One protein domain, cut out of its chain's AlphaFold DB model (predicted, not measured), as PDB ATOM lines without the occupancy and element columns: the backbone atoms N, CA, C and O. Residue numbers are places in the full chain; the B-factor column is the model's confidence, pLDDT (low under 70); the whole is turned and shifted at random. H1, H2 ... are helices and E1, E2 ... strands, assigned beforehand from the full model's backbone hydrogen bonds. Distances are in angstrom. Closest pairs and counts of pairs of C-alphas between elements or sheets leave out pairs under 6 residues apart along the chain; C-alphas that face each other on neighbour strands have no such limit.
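What this domain is: This is residues 71 to 152 and 244 to 267 of the 456 residues of the protein "tRNA-intron lyase" of Thanatephorus cucumeris (strain AG1-IA) (UniProt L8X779). A small, twisted sheet of four short strands makes the core, with helix H2 packed over one of its faces and helix H1 over E2, slantwise to the strands. Past edge strand E3 a long loop reaches away from the sheet to Ser 111; past the other edge, E4, residues 251 to 252 run alongside that strand and lead to H4. The printed part has 106 residues, with four named helices and four named strands in the order E1, E2, H1, E3, H2, E4, H3, H4; the sheet order is E3, E2, E1, E4, mixed. The class is mixed, helices and strands, with under half of the residues in named elements. The whole is compact, with a radius of gyration of the C-alphas of 14.4 A and spans of 41 by 37 by 26 A.

How they stand to each other: The sheet's inner strands are E1, residues 74 to 79, and E2, residues 83 to 86, an antiparallel hairpin at 150 degrees with N 77 and O 85 within hydrogen-bond range at 3.0 A. Edge strand E3, residues 123 to 125, is antiparallel to E2, with N 123 and O 86 at 2.9 A. Edge strand E4, residues 140 to 143, is parallel to E1 at 35 degrees, with N 141 and O 74 at 2.9 A. The pairing of E1 is staggered: residues 74 to 77 pair with E4, residues 77 to 79 with E2. H2, residues 127 to 137, is on one face of the sheet, making two layers, at a height of 8.9 A; its closest pair with E4 is the C-alphas of Ile 134 and Ala 140, 5.1 A apart. It lies over E1 and, only just, with 3 C-alphas, over E4; at 29.9 degrees to E1 on the local plane, it only just runs along the strands. E3, H2 and E4 form a split strand-helix-strand unit, two strands of one sheet that are not neighbours, joined through a helix, with E2 and E1 between them in the sheet, and its crossover is right-handed. H1, residues 89 to 99, is on the sheet at a height of 9.3 A, over E2 and slantwise at 56 degrees on the local plane, which is fitted to only 6 C-alphas. H1 and H2 are near each other. H4, residues 255 to 260, only just touches H2, with 3 pairs of C-alphas within 8 A, the closest being Gly 135 and Ile 255 at 5.9 A. H3, residues 145 to 148, only grazes the sheet with residues 145 to 146, and is apart from H4. Each O i to N i+4 pair is within range in H1 and H4, and 6 of 7 in H2; H3 is too short for such a pair.

Where its parts are: E1 begins at C-alpha 74, (-5.278, -24.683, 142.017), and is 15.7 A long; E2 is 10.2 A, E3 6.5 A and E4 9.8 A. H1 is 14.7 A long and H2 14.4 A, while H3 is 4.9 A. H2 begins at C-alpha 127, (-2.540, -11.914, 148.980). H4, 8.7 A long, ends at C-alpha 260, (10.698, -21.548, 153.947).

The domain as a whole: The C-alphas of Ser 111 and Glu 260, the two farthest apart, are 42.5 A apart. Residues 153 to 243 are not printed, and C-alphas 152 and 244 are 9.2 A apart across this cut, which lies in the link from H3 to H4. Of the links printed whole, H1 to E3 is long, with 23 residues, and the others are tight. Mean pLDDT of the printed part is 77.9; residues 71 to 90 and 108 to 118 are under 70.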
ATOM      1  N   ASN A  71      -8.406 -33.427 143.884       34.44
ATOM      2  CA  ASN A  71      -6.953 -33.413 143.656       34.44
ATOM      3  C   ASN A  71      -6.468 -32.399 142.597       34.44
ATOM      4  O   ASN A  71      -5.284 -32.399 142.255       34.44
ATOM      5  N   VAL A  72      -7.329 -31.519 142.068       43.47
ATOM      6  CA  VAL A  72      -6.873 -30.439 141.170       43.47
ATOM      7  C   VAL A  72      -6.468 -29.233 142.013       43.47
ATOM      8  O   VAL A  72      -7.190 -28.243 142.085       43.47
ATOM      9  N   ALA A  73      -5.304 -29.330 142.661       52.50
ATOM     10  CA  ALA A  73      -4.736 -28.216 143.410       52.50
ATOM     11  C   ALA A  73      -4.583 -26.997 142.482       52.50
ATOM     12  O   ALA A  73      -3.904 -27.065 141.448       52.50
ATOM     13  N   ILE A  74      -5.260 -25.902 142.828       61.16
ATOM     14  CA  ILE A  74      -5.278 -24.683 142.017       61.16
ATOM     15  C   ILE A  74      -3.874 -24.091 142.024       61.16
ATOM     16  O   ILE A  74      -3.381 -23.655 143.061       61.16
ATOM     17  N   ARG A  75      -3.220 -24.105 140.860       63.06
ATOM     18  CA  ARG A  75      -1.841 -23.639 140.708       63.06
ATOM     19  C   ARG A  75      -1.811 -22.126 140.651       63.06
ATOM     20  O   ARG A  75      -2.184 -21.539 139.636       63.06
ATOM     21  N   ILE A  76      -1.325 -21.524 141.725       64.19
ATOM     22  CA  ILE A  76      -1.140 -20.085 141.834       64.19
ATOM     23  C   ILE A  76       0.289 -19.764 141.393       64.19
ATOM     24  O   ILE A  76       1.259 -20.006 142.115       64.19
ATOM     25  N   GLY A  77       0.410 -19.265 140.164       59.53
ATOM     26  CA  GLY A  77       1.685 -18.860 139.581       59.53
ATOM     27  C   GLY A  77       2.147 -17.524 140.151       59.53
ATOM     28  O   GLY A  77       1.392 -16.550 140.121       59.53
ATOM     29  N   LEU A  78       3.384 -17.486 140.646       62.44
ATOM     30  CA  LEU A  78       4.043 -16.273 141.125       62.44
ATOM     31  C   LEU A  78       4.931 -15.666 140.039       62.44
ATOM     32  O   LEU A  78       5.959 -16.243 139.678       62.44
ATOM     33  N   ASN A  79       4.551 -14.483 139.559       53.78
ATOM     34  CA  ASN A  79       5.387 -13.682 138.665       53.78
ATOM     35  C   ASN A  79       6.268 -12.697 139.467       53.78
ATOM     36  O   ASN A  79       6.014 -12.465 140.652       53.78
ATOM     37  N   TYR A  80       7.287 -12.101 138.831       47.28
ATOM     38  CA  TYR A  80       8.378 -11.315 139.459       47.28
ATOM     39  C   TYR A  80       7.963 -10.146 140.391       47.28
ATOM     40  O   TYR A  80       8.815  -9.556 141.052       47.28
ATOM     41  N   SER A  81       6.678  -9.802 140.458       48.91
ATOM     42  CA  SER A  81       6.093  -8.661 141.173       48.91
ATOM     43  C   SER A  81       5.115  -9.043 142.304       48.91
ATOM     44  O   SER A  81       4.265  -8.234 142.664       48.91
ATOM     45  N   LYS A  82       5.213 -10.259 142.871       55.12
ATOM     46  CA  LYS A  82       4.254 -10.816 143.863       55.12
ATOM     47  C   LYS A  82       2.798 -10.880 143.351       55.12
ATOM     48  O   LYS A  82       1.859 -10.768 144.133       55.12
ATOM     49  N   ILE A  83       2.598 -11.045 142.041       56.59
ATOM     50  CA  ILE A  83       1.260 -11.210 141.453       56.59
ATOM     51  C   ILE A  83       0.935 -12.703 141.371       56.59
ATOM     52  O   ILE A  83       1.743 -13.490 140.872       56.59
ATOM     53  N   TYR A  84      -0.249 -13.057 141.870       64.25
ATOM     54  CA  TYR A  84      -0.749 -14.418 142.018       64.25
ATOM     55  C   TYR A  84      -1.783 -14.727 140.938       64.25
ATOM     56  O   TYR A  84      -2.842 -14.104 140.921       64.25
ATOM     57  N   HIS A  85      -1.497 -15.679 140.048       66.12
ATOM     58  CA  HIS A  85      -2.387 -16.007 138.930       66.12
ATOM     59  C   HIS A  85      -2.947 -17.432 138.991       66.12
ATOM     60  O   HIS A  85      -2.176 -18.390 139.029       66.12
ATOM     61  N   ALA A  86      -4.271 -17.567 138.873       58.84
ATOM     62  CA  ALA A  86      -4.936 -18.808 138.477       58.84
ATOM     63  C   ALA A  86      -5.235 -18.773 136.963       58.84
ATOM     64  O   ALA A  86      -5.750 -17.788 136.428       58.84
ATOM     65  N   LEU A  87      -4.867 -19.844 136.252       62.34
ATOM     66  CA  LEU A  87      -4.701 -19.827 134.788       62.34
ATOM     67  C   LEU A  87      -5.837 -20.495 133.986       62.34
ATOM     68  O   LEU A  87      -5.744 -20.566 132.764       62.34
ATOM     69  N   ASN A  88      -6.888 -21.011 134.631       64.75
ATOM     70  CA  ASN A  88      -7.948 -21.778 133.962       64.75
ATOM     71  C   ASN A  88      -9.349 -21.328 134.413       64.75
ATOM     72  O   ASN A  88      -9.602 -21.204 135.609       64.75
ATOM     73  N   HIS A  89     -10.272 -21.160 133.464       61.41
ATOM     74  CA  HIS A  89     -11.670 -20.788 133.716       61.41
ATOM     75  C   HIS A  89     -12.408 -21.765 134.648       61.41
ATOM     76  O   HIS A  89     -13.210 -21.341 135.473       61.41
ATOM     77  N   LEU A  90     -12.086 -23.063 134.602       63.53
ATOM     78  CA  LEU A  90     -12.668 -24.040 135.537       63.53
ATOM     79  C   LEU A  90     -12.216 -23.810 136.993       63.53
ATOM     80  O   LEU A  90     -12.954 -24.116 137.929       63.53
ATOM     81  N   MET A  91     -11.017 -23.252 137.199       70.62
ATOM     82  CA  MET A  91     -10.530 -22.879 138.534       70.62
ATOM     83  C   MET A  91     -11.212 -21.596 139.023       70.62
ATOM     84  O   MET A  91     -11.583 -21.521 140.187       70.62
ATOM     85  N   GLU A  92     -11.427 -20.621 138.133       74.94
ATOM     86  CA  GLU A  92     -12.166 -19.383 138.420       74.94
ATOM     87  C   GLU A  92     -13.591 -19.667 138.921       74.94
ATOM     88  O   GLU A  92     -13.980 -19.176 139.983       74.94
ATOM     89  N   GLU A  93     -14.357 -20.489 138.194       78.69
ATOM     90  CA  GLU A  93     -15.724 -20.849 138.587       78.69
ATOM     91  C   GLU A  93     -15.740 -21.571 139.941       78.69
ATOM     92  O   GLU A  93     -16.538 -21.231 140.815       78.69
ATOM     93  N   THR A  94     -14.805 -22.502 140.159       82.81
ATOM     94  CA  THR A  94     -14.679 -23.233 141.430       82.81
ATOM     95  C   THR A  94     -14.381 -22.287 142.601       82.81
ATOM     96  O   THR A  94     -15.085 -22.327 143.611       82.81
ATOM     97  N   LEU A  95     -13.395 -21.390 142.466       87.19
ATOM     98  CA  LEU A  95     -13.042 -20.402 143.496       87.19
ATOM     99  C   LEU A  95     -14.221 -19.490 143.847       87.19
ATOM    100  O   LEU A  95     -14.552 -19.324 145.024       87.19
ATOM    101  N   ARG A  96     -14.900 -18.944 142.833       88.12
ATOM    102  CA  ARG A  96     -16.011 -18.006 143.033       88.12
ATOM    103  C   ARG A  96     -17.242 -18.682 143.621       88.12
ATOM    104  O   ARG A  96     -17.815 -18.161 144.575       88.12
ATOM    105  N   VAL A  97     -17.661 -19.815 143.060       86.56
ATOM    106  CA  VAL A  97     -18.946 -20.447 143.396       86.56
ATOM    107  C   VAL A  97     -18.849 -21.288 144.668       86.56
ATOM    108  O   VAL A  97     -19.729 -21.183 145.522       86.56
ATOM    109  N   ALA A  98     -17.793 -22.093 144.831       87.00
ATOM    110  CA  ALA A  98     -17.649 -22.961 146.003       87.00
ATOM    111  C   ALA A  98     -16.977 -22.250 147.192       87.00
ATOM    112  O   ALA A  98     -17.337 -22.510 148.342       87.00
ATOM    113  N   HIS A  99     -16.045 -21.325 146.934       88.69
ATOM    114  CA  HIS A  99     -15.188 -20.734 147.973       88.69
ATOM    115  C   HIS A  99     -15.349 -19.217 148.157       88.69
ATOM    116  O   HIS A  99     -14.759 -18.658 149.076       88.69
ATOM    117  N   ARG A 100     -16.196 -18.540 147.364       92.62
ATOM    118  CA  ARG A 100     -16.435 -17.076 147.395       92.62
ATOM    119  C   ARG A 100     -15.193 -16.209 147.133       92.62
ATOM    120  O   ARG A 100     -15.233 -14.998 147.363       92.62
ATOM    121  N   ILE A 101     -14.118 -16.802 146.621       91.25
ATOM    122  CA  ILE A 101     -12.904 -16.092 146.218       91.25
ATOM    123  C   ILE A 101     -13.125 -15.522 144.820       91.25
ATOM    124  O   ILE A 101     -13.475 -16.239 143.884       91.25
ATOM    125  N   CYS A 102     -13.013 -14.204 144.691       89.06
ATOM    126  CA  CYS A 102     -13.490 -13.495 143.509       89.06
ATOM    127  C   CYS A 102     -12.383 -13.246 142.491       89.06
ATOM    128  O   CYS A 102     -12.652 -13.308 141.288       89.06
ATOM    129  N   GLY A 103     -11.186 -12.911 142.979       88.50
ATOM    130  CA  GLY A 103     -10.074 -12.414 142.189       88.50
ATOM    131  C   GLY A 103     -10.421 -11.211 141.309       88.50
ATOM    132  O   GLY A 103     -11.449 -10.540 141.439       88.50
ATOM    133  N   THR A 104      -9.526 -10.922 140.374       86.12
ATOM    134  CA  THR A 104      -9.684  -9.923 139.318       86.12
ATOM    135  C   THR A 104      -9.158 -10.499 138.009       86.12
ATOM    136  O   THR A 104      -7.951 -10.676 137.829       86.12
ATOM    137  N   LEU A 105     -10.071 -10.792 137.082       84.38
ATOM    138  CA  LEU A 105      -9.726 -11.198 135.720       84.38
ATOM    139  C   LEU A 105      -8.856 -10.134 135.046       84.38
ATOM    140  O   LEU A 105      -9.062  -8.935 135.234       84.38
ATOM    141  N   SER A 106      -7.853 -10.582 134.301       77.25
ATOM    142  CA  SER A 106      -6.801  -9.753 133.718       77.25
ATOM    143  C   SER A 106      -6.517 -10.219 132.293       77.25
ATOM    144  O   SER A 106      -6.276 -11.396 132.071       77.25
ATOM    145  N   GLY A 107      -6.489  -9.295 131.332       72.81
ATOM    146  CA  GLY A 107      -6.225  -9.597 129.919       72.81
ATOM    147  C   GLY A 107      -7.405  -9.270 129.006       72.81
ATOM    148  O   GLY A 107      -8.559  -9.279 129.431       72.81
ATOM    149  N   THR A 108      -7.110  -8.954 127.746       67.31
ATOM    150  CA  THR A 108      -8.096  -8.608 126.710       67.31
ATOM    151  C   THR A 108      -8.246  -9.746 125.704       67.31
ATOM    152  O   THR A 108      -7.310 -10.511 125.463       67.31
ATOM    153  N   LEU A 109      -9.424  -9.866 125.086       65.38
ATOM    154  CA  LEU A 109      -9.624 -10.815 123.991       65.38
ATOM    155  C   LEU A 109      -8.732 -10.421 122.794       65.38
ATOM    156  O   LEU A 109      -8.774  -9.256 122.391       65.38
ATOM    157  N   PRO A 110      -7.980 -11.352 122.167       62.28
ATOM    158  CA  PRO A 110      -7.066 -11.025 121.064       62.28
ATOM    159  C   PRO A 110      -7.728 -10.329 119.865       62.28
ATOM    160  O   PRO A 110      -7.086  -9.553 119.164       62.28
ATOM    161  N   SER A 111      -9.020 -10.588 119.637       63.31
ATOM    162  CA  SER A 111      -9.831  -9.961 118.588       63.31
ATOM    163  C   SER A 111     -10.362  -8.567 118.946       63.31
ATOM    164  O   SER A 111     -10.821  -7.857 118.055       63.31
ATOM    165  N   VAL A 112     -10.319  -8.161 120.222       65.12
ATOM    166  CA  VAL A 112     -10.889  -6.893 120.713       65.12
ATOM    167  C   VAL A 112      -9.944  -6.234 121.726       65.12
ATOM    168  O   VAL A 112     -10.270  -6.020 122.893       65.12
ATOM    169  N   SER A 113      -8.749  -5.871 121.261       58.69
ATOM    170  CA  SER A 113      -7.658  -5.320 122.082       58.69
ATOM    171  C   SER A 113      -7.981  -4.021 122.840       58.69
ATOM    172  O   SER A 113      -7.272  -3.688 123.786       58.69
ATOM    173  N   GLN A 114      -9.044  -3.298 122.466       64.19
ATOM    174  CA  GLN A 114      -9.517  -2.089 123.161       64.19
ATOM    175  C   GLN A 114     -10.639  -2.350 124.190       64.19
ATOM    176  O   GLN A 114     -11.118  -1.412 124.831       64.19
ATOM    177  N   GLN A 115     -11.086  -3.598 124.373       65.19
ATOM    178  CA  GLN A 115     -12.188  -3.921 125.283       65.19
ATOM    179  C   GLN A 115     -11.703  -4.206 126.710       65.19
ATOM    180  O   GLN A 115     -11.379  -5.333 127.065       65.19
ATOM    181  N   ASN A 116     -11.777  -3.186 127.567       63.16
ATOM    182  CA  ASN A 116     -11.502  -3.295 129.007       63.16
ATOM    183  C   ASN A 116     -12.749  -3.638 129.860       63.16
ATOM    184  O   ASN A 116     -12.715  -3.504 131.081       63.16
ATOM    185  N   VAL A 117     -13.872  -4.012 129.229       59.12
ATOM    186  CA  VAL A 117     -15.167  -4.252 129.909       59.12
ATOM    187  C   VAL A 117     -15.343  -5.715 130.327       59.12
ATOM    188  O   VAL A 117     -15.833  -5.978 131.421       59.12
ATOM    189  N   PHE A 118     -14.919  -6.654 129.480       64.12
ATOM    190  CA  PHE A 118     -14.861  -8.080 129.800       64.12
ATOM    191  C   PHE A 118     -13.403  -8.510 129.708       64.12
ATOM    192  O   PHE A 118     -12.839  -8.562 128.616       64.12
ATOM    193  N   LEU A 119     -12.794  -8.745 130.867       72.50
ATOM    194  CA  LEU A 119     -11.423  -9.231 130.969       72.50
ATOM    195  C   LEU A 119     -11.428 -10.762 130.975       72.50
ATOM    196  O   LEU A 119     -12.367 -11.376 131.479       72.50
ATOM    197  N   GLY A 120     -10.402 -11.360 130.376       74.44
ATOM    198  CA  GLY A 120     -10.227 -12.808 130.307       74.44
ATOM    199  C   GLY A 120      -9.370 -13.367 131.443       74.44
ATOM    200  O   GLY A 120      -9.065 -12.689 132.424       74.44
ATOM    201  N   THR A 121      -8.949 -14.618 131.277       76.56
ATOM    202  CA  THR A 121      -7.848 -15.199 132.054       76.56
ATOM    203  C   THR A 121      -6.511 -14.525 131.692       76.56
ATOM    204  O   THR A 121      -6.332 -14.117 130.541       76.56
ATOM    205  N   PRO A 122      -5.541 -14.449 132.629       79.94
ATOM    206  CA  PRO A 122      -5.537 -15.055 133.966       79.94
ATOM    207  C   PRO A 122      -6.399 -14.339 135.021       79.94
ATOM    208  O   PRO A 122      -6.604 -13.128 134.983       79.94
ATOM    209  N   LEU A 123      -6.845 -15.100 136.023       84.88
ATOM    210  CA  LEU A 123      -7.444 -14.561 137.243       84.88
ATOM    211  C   LEU A 123      -6.328 -14.153 138.211       84.88
ATOM    212  O   LEU A 123      -5.539 -15.000 138.626       84.88
ATOM    213  N   THR A 124      -6.260 -12.876 138.578       87.06
ATOM    214  CA  THR A 124      -5.319 -12.367 139.588       87.06
ATOM    215  C   THR A 124      -5.959 -12.399 140.974       87.06
ATOM    216  O   THR A 124      -7.066 -11.893 141.132       87.06
ATOM    217  N   LEU A 125      -5.273 -12.956 141.972       88.75
ATOM    218  CA  LEU A 125      -5.744 -13.044 143.360       88.75
ATOM    219  C   LEU A 125      -5.038 -12.029 144.271       88.75
ATOM    220  O   LEU A 125      -3.861 -11.712 144.079       88.75
ATOM    221  N   LEU A 126      -5.760 -11.543 145.280       90.19
ATOM    222  CA  LEU A 126      -5.206 -10.770 146.393       90.19
ATOM    223  C   LEU A 126      -4.353 -11.667 147.319       90.19
ATOM    224  O   LEU A 126      -4.668 -12.850 147.466       90.19
ATOM    225  N   PRO A 127      -3.311 -11.144 147.997       90.88
ATOM    226  CA  PRO A 127      -2.540 -11.914 148.980       90.88
ATOM    227  C   PRO A 127      -3.406 -12.570 150.069       90.88
ATOM    228  O   PRO A 127      -3.121 -13.681 150.506       90.88
ATOM    229  N   GLU A 128      -4.491 -11.915 150.478       92.88
ATOM    230  CA  GLU A 128      -5.451 -12.398 151.471       92.88
ATOM    231  C   GLU A 128      -6.344 -13.525 150.939       92.88
ATOM    232  O   GLU A 128      -6.644 -14.468 151.674       92.88
ATOM    233  N   GLU A 129      -6.726 -13.464 149.657       91.75
ATOM    234  CA  GLU A 129      -7.434 -14.553 148.971       91.75
ATOM    235  C   GLU A 129      -6.549 -15.805 148.957       91.75
ATOM    236  O   GLU A 129      -6.953 -16.853 149.454       91.75
ATOM    237  N   VAL A 130      -5.293 -15.670 148.514       89.50
ATOM    238  CA  VAL A 130      -4.334 -16.787 148.462       89.50
ATOM    239  C   VAL A 130      -3.992 -17.328 149.855       89.50
ATOM    240  O   VAL A 130      -3.904 -18.544 150.042       89.50
ATOM    241  N   ALA A 131      -3.839 -16.452 150.854       89.19
ATOM    242  CA  ALA A 131      -3.620 -16.863 152.239       89.19
ATOM    243  C   ALA A 131      -4.802 -17.681 152.792       89.19
ATOM    244  O   ALA A 131      -4.598 -18.643 153.533       89.19
ATOM    245  N   THR A 132      -6.030 -17.327 152.402       85.75
ATOM    246  CA  THR A 132      -7.247 -18.050 152.788       85.75
ATOM    247  C   THR A 132      -7.340 -19.394 152.053       85.75
ATOM    248  O   THR A 132      -7.468 -20.436 152.700       85.75
ATOM    249  N   ASP A 133      -7.191 -19.406 150.725       79.56
ATOM    250  CA  ASP A 133      -7.304 -20.608 149.883       79.56
ATOM    251  C   ASP A 133      -6.309 -21.715 150.245       79.56
ATOM    252  O   ASP A 133      -6.667 -22.896 150.259       79.56
ATOM    253  N   ILE A 134      -5.057 -21.348 150.536       79.00
ATOM    254  CA  ILE A 134      -3.993 -22.308 150.862       79.00
ATOM    255  C   ILE A 134      -3.978 -22.606 152.360       79.00
ATOM    256  O   ILE A 134      -3.966 -23.766 152.760       79.00
ATOM    257  N   GLY A 135      -3.961 -21.564 153.196       77.25
ATOM    258  CA  GLY A 135      -3.722 -21.701 154.633       77.25
ATOM    259  C   GLY A 135      -4.933 -22.160 155.441       77.25
ATOM    260  O   GLY A 135      -4.753 -22.711 156.524       77.25
ATOM    261  N   TYR A 136      -6.152 -21.928 154.943       78.75
ATOM    262  CA  TYR A 136      -7.387 -22.239 155.666       78.75
ATOM    263  C   TYR A 136      -8.272 -23.255 154.937       78.75
ATOM    264  O   TYR A 136      -8.750 -24.201 155.559       78.75
ATOM    265  N   ILE A 137      -8.483 -23.088 153.625       82.88
ATOM    266  CA  ILE A 137      -9.340 -23.996 152.843       82.88
ATOM    267  C   ILE A 137      -8.559 -25.235 152.360       82.88
ATOM    268  O   ILE A 137      -9.108 -26.336 152.339       82.88
ATOM    269  N   GLY A 138      -7.277 -25.082 152.005       81.62
ATOM    270  CA  GLY A 138      -6.394 -26.178 151.584       81.62
ATOM    271  C   GLY A 138      -6.631 -26.688 150.154       81.62
ATOM    272  O   GLY A 138      -6.363 -27.853 149.869       81.62
ATOM    273  N   ILE A 139      -7.158 -25.844 149.258       79.31
ATOM    274  CA  ILE A 139      -7.558 -26.220 147.878       79.31
ATOM    275  C   ILE A 139      -6.565 -25.788 146.789       79.31
ATOM    276  O   ILE A 139      -6.643 -26.239 145.643       79.31
ATOM    277  N   ALA A 140      -5.643 -24.891 147.128       83.62
ATOM    278  CA  ALA A 140      -4.697 -24.289 146.199       83.62
ATOM    279  C   ALA A 140      -3.248 -24.626 146.573       83.62
ATOM    280  O   ALA A 140      -2.949 -24.993 147.707       83.62
ATOM    281  N   CYS A 141      -2.341 -24.492 145.609       85.69
ATOM    282  CA  CYS A 141      -0.907 -24.651 145.808       85.69
ATOM    283  C   CYS A 141      -0.138 -23.540 145.082       85.69
ATOM    284  O   CYS A 141      -0.530 -23.080 144.005       85.69
ATOM    285  N   ILE A 142       0.984 -23.109 145.654       86.12
ATOM    286  CA  ILE A 142       1.862 -22.127 145.010       86.12
ATOM    287  C   ILE A 142       2.796 -22.853 144.051       86.12
ATOM    288  O   ILE A 142       3.395 -23.869 144.401       86.12
ATOM    289  N   VAL A 143       2.959 -22.300 142.849       85.62
ATOM    290  CA  VAL A 143       3.957 -22.761 141.879       85.62
ATOM    291  C   VAL A 143       4.991 -21.665 141.670       85.62
ATOM    292  O   VAL A 143       4.672 -20.568 141.203       85.62
ATOM    293  N   HIS A 144       6.250 -21.959 141.993       85.50
ATOM    294  CA  HIS A 144       7.335 -21.015 141.748       85.50
ATOM    295  C   HIS A 144       7.763 -21.088 140.283       85.50
ATOM    296  O   HIS A 144       8.594 -21.913 139.905       85.50
ATOM    297  N   ASP A 145       7.202 -20.208 139.455       81.38
ATOM    298  CA  ASP A 145       7.347 -20.295 138.002       81.38
ATOM    299  C   ASP A 145       8.806 -20.174 137.524       81.38
ATOM    300  O   ASP A 145       9.305 -21.050 136.816       81.38
ATOM    301  N   ALA A 146       9.538 -19.165 138.013       81.56
ATOM    302  CA  ALA A 146      10.935 -18.940 137.635       81.56
ATOM    303  C   ALA A 146      11.891 -20.091 138.017       81.56
ATOM    304  O   ALA A 146      12.876 -20.308 137.321       81.56
ATOM    305  N   GLN A 147      11.614 -20.846 139.089       83.88
ATOM    306  CA  GLN A 147      12.380 -22.058 139.425       83.88
ATOM    307  C   GLN A 147      11.799 -23.336 138.801       83.88
ATOM    308  O   GLN A 147      12.447 -24.380 138.845       83.88
ATOM    309  N   SER A 148      10.586 -23.276 138.244       86.88
ATOM    310  CA  SER A 148       9.983 -24.387 137.504       86.88
ATOM    311  C   SER A 148      10.498 -24.465 136.067       86.88
ATOM    312  O   SER A 148      10.476 -25.536 135.467       86.88
ATOM    313  N   HIS A 149      10.983 -23.351 135.515       87.38
ATOM    314  CA  HIS A 149      11.626 -23.284 134.207       87.38
ATOM    315  C   HIS A 149      13.154 -23.395 134.344       87.38
ATOM    316  O   HIS A 149      13.834 -22.449 134.734       87.38
ATOM    317  N   GLY A 150      13.706 -24.557 133.998       86.94
ATOM    318  CA  GLY A 150      15.148 -24.766 133.890       86.94
ATOM    319  C   GLY A 150      15.734 -24.200 132.592       86.94
ATOM    320  O   GLY A 150      15.025 -23.966 131.612       86.94
ATOM    321  N   THR A 151      17.056 -24.020 132.558       90.06
ATOM    322  CA  THR A 151      17.773 -23.580 131.352       90.06
ATOM    323  C   THR A 151      17.746 -24.677 130.277       90.06
ATOM    324  O   THR A 151      18.298 -25.756 130.507       90.06
ATOM    325  N   PRO A 152      17.164 -24.436 129.087       90.94
ATOM    326  CA  PRO A 152      17.109 -25.441 128.033       90.94
ATOM    327  C   PRO A 152      18.480 -25.671 127.386       90.94
ATOM    328  O   PRO A 152      19.258 -24.746 127.147       90.94
ATOM    329  N   LEU A 244       7.021 -28.732 127.922       86.31
ATOM    330  CA  LEU A 244       8.382 -28.259 127.690       86.31
ATOM    331  C   LEU A 244       9.401 -29.182 128.386       86.31
ATOM    332  O   LEU A 244       9.358 -29.316 129.608       86.31
ATOM    333  N   PRO A 245      10.401 -29.744 127.671       87.94
ATOM    334  CA  PRO A 245      11.419 -30.631 128.259       87.94
ATOM    335  C   PRO A 245      12.332 -30.008 129.330       87.94
ATOM    336  O   PRO A 245      13.212 -30.687 129.852       87.94
ATOM    337  N   TRP A 246      12.183 -28.710 129.592       90.00
ATOM    338  CA  TRP A 246      12.912 -27.939 130.599       90.00
ATOM    339  C   TRP A 246      11.983 -27.371 131.688       90.00
ATOM    340  O   TRP A 246      12.406 -26.517 132.461       90.00
ATOM    341  N   TYR A 247      10.726 -27.823 131.754       89.81
ATOM    342  CA  TYR A 247       9.778 -27.447 132.800       89.81
ATOM    343  C   TYR A 247       9.585 -28.582 133.813       89.81
ATOM    344  O   TYR A 247       9.143 -29.676 133.465       89.81
ATOM    345  N   THR A 248       9.848 -28.284 135.083       89.75
ATOM    346  CA  THR A 248       9.613 -29.169 136.229       89.75
ATOM    347  C   THR A 248       8.933 -28.356 137.322       89.75
ATOM    348  O   THR A 248       9.585 -27.578 138.011       89.75
ATOM    349  N   ALA A 249       7.618 -28.511 137.484       85.56
ATOM    350  CA  ALA A 249       6.839 -27.706 138.427       85.56
ATOM    351  C   ALA A 249       7.356 -27.834 139.875       85.56
ATOM    352  O   ALA A 249       7.267 -28.906 140.476       85.56
ATOM    353  N   ARG A 250       7.836 -26.727 140.457       88.62
ATOM    354  CA  ARG A 250       8.111 -26.611 141.896       88.62
ATOM    355  C   ARG A 250       6.848 -26.133 142.603       88.62
ATOM    356  O   ARG A 250       6.467 -24.971 142.462       88.62
ATOM    357  N   ILE A 251       6.200 -27.055 143.310       87.81
ATOM    358  CA  ILE A 251       4.886 -26.884 143.937       87.81
ATOM    359  C   ILE A 251       5.047 -26.884 145.460       87.81
ATOM    360  O   ILE A 251       5.781 -27.715 145.989       87.81
ATOM    361  N   PHE A 252       4.339 -25.981 146.137       88.12
ATOM    362  CA  PHE A 252       4.244 -25.893 147.595       88.12
ATOM    363  C   PHE A 252       2.772 -25.995 147.995       88.12
ATOM    364  O   PHE A 252       1.934 -25.264 147.455       88.12
ATOM    365  N   HIS A 253       2.451 -26.920 148.897       86.62
ATOM    366  CA  HIS A 253       1.073 -27.218 149.298       86.62
ATOM    367  C   HIS A 253       0.638 -26.445 150.542       86.62
ATOM    368  O   HIS A 253      -0.557 -26.248 150.744       86.62
ATOM    369  N   THR A 254       1.590 -25.973 151.347       88.38
ATOM    370  CA  THR A 254       1.326 -25.144 152.526       88.38
ATOM    371  C   THR A 254       1.972 -23.764 152.399       88.38
ATOM    372  O   THR A 254       2.928 -23.553 151.645       88.38
ATOM    373  N   ILE A 255       1.443 -22.795 153.152       87.69
ATOM    374  CA  ILE A 255       2.020 -21.445 153.241       87.69
ATOM    375  C   ILE A 255       3.414 -21.489 153.881       87.69
ATOM    376  O   ILE A 255       4.293 -20.733 153.469       87.69
ATOM    377  N   ASP A 256       3.627 -22.380 154.849       89.50
ATOM    378  CA  ASP A 256       4.896 -22.488 155.567       89.50
ATOM    379  C   ASP A 256       6.005 -23.062 154.671       89.50
ATOM    380  O   ASP A 256       7.058 -22.440 154.568       89.50
ATOM    381  N   GLU A 257       5.740 -24.123 153.894       90.44
ATOM    382  CA  GLU A 257       6.656 -24.607 152.841       90.44
ATOM    383  C   GLU A 257       7.042 -23.493 151.852       90.44
ATOM    384  O   GLU A 257       8.213 -23.317 151.501       90.44
ATOM    385  N   ALA A 258       6.053 -22.719 151.392       87.69
ATOM    386  CA  ALA A 258       6.285 -21.625 150.455       87.69
ATOM    387  C   ALA A 258       7.084 -20.473 151.095       87.69
ATOM    388  O   ALA A 258       7.841 -19.788 150.399       87.69
ATOM    389  N   ARG A 259       6.943 -20.254 152.409       89.75
ATOM    390  CA  ARG A 259       7.696 -19.254 153.175       89.75
ATOM    391  C   ARG A 259       9.135 -19.697 153.432       89.75
ATOM    392  O   ARG A 259      10.044 -18.898 153.219       89.75
ATOM    393  N   GLU A 260       9.360 -20.955 153.804       90.94
ATOM    394  CA  GLU A 260      10.698 -21.548 153.947       90.94
ATOM    395  C   GLU A 260      11.486 -21.503 152.631       90.94
ATOM    396  O   GLU A 260      12.673 -21.181 152.618       90.94
ATOM    397  N   ALA A 261      10.812 -21.736 151.501       88.25
ATOM    398  CA  ALA A 261      11.402 -21.609 150.172       88.25
ATOM    399  C   ALA A 261      11.654 -20.150 149.721       88.25
ATOM    400  O   ALA A 261      12.162 -19.936 148.618       88.25
ATOM    401  N   GLY A 262      11.282 -19.145 150.526       86.88
ATOM    402  CA  GLY A 262      11.402 -17.717 150.198       86.88
ATOM    403  C   GLY A 262      10.429 -17.227 149.116       86.88
ATOM    404  O   GLY A 262      10.572 -16.117 148.608       86.88
ATOM    405  N   VAL A 263       9.449 -18.054 148.747       85.50
ATOM    406  CA  VAL A 263       8.498 -17.823 147.651       85.50
ATOM    407  C   VAL A 263       7.297 -17.009 148.129       85.50
ATOM    408  O   VAL A 263       6.797 -16.136 147.419       85.50
ATOM    409  N   TRP A 264       6.849 -17.264 149.356       87.69
ATOM    410  CA  TRP A 264       5.728 -16.583 149.985       87.69
ATOM    411  C   TRP A 264       6.196 -15.725 151.160       87.69
ATOM    412  O   TRP A 264       6.878 -16.196 152.064       87.69
ATOM    413  N   THR A 265       5.815 -14.447 151.162       88.56
ATOM    414  CA  THR A 265       6.260 -13.485 152.189       88.56
ATOM    415  C   THR A 265       5.133 -12.972 153.080       88.56
ATOM    416  O   THR A 265       5.379 -12.677 154.241       88.56
ATOM    417  N   TYR A 266       3.901 -12.904 152.580       89.19
ATOM    418  CA  TYR A 266       2.765 -12.302 153.279       89.19
ATOM    419  C   TYR A 266       2.291 -13.132 154.504       89.19
ATOM    420  O   TYR A 266       2.495 -14.350 154.559       89.19
ATOM    421  N   PRO A 267       1.627 -12.528 155.500       92.38
ATOM    422  CA  PRO A 267       1.812 -11.143 155.917       92.38
ATOM    423  C   PRO A 267       3.203 -10.945 156.553       92.38
ATOM    424  O   PRO A 267       3.635 -11.754 157.376       92.38
TER     425      PRO A 267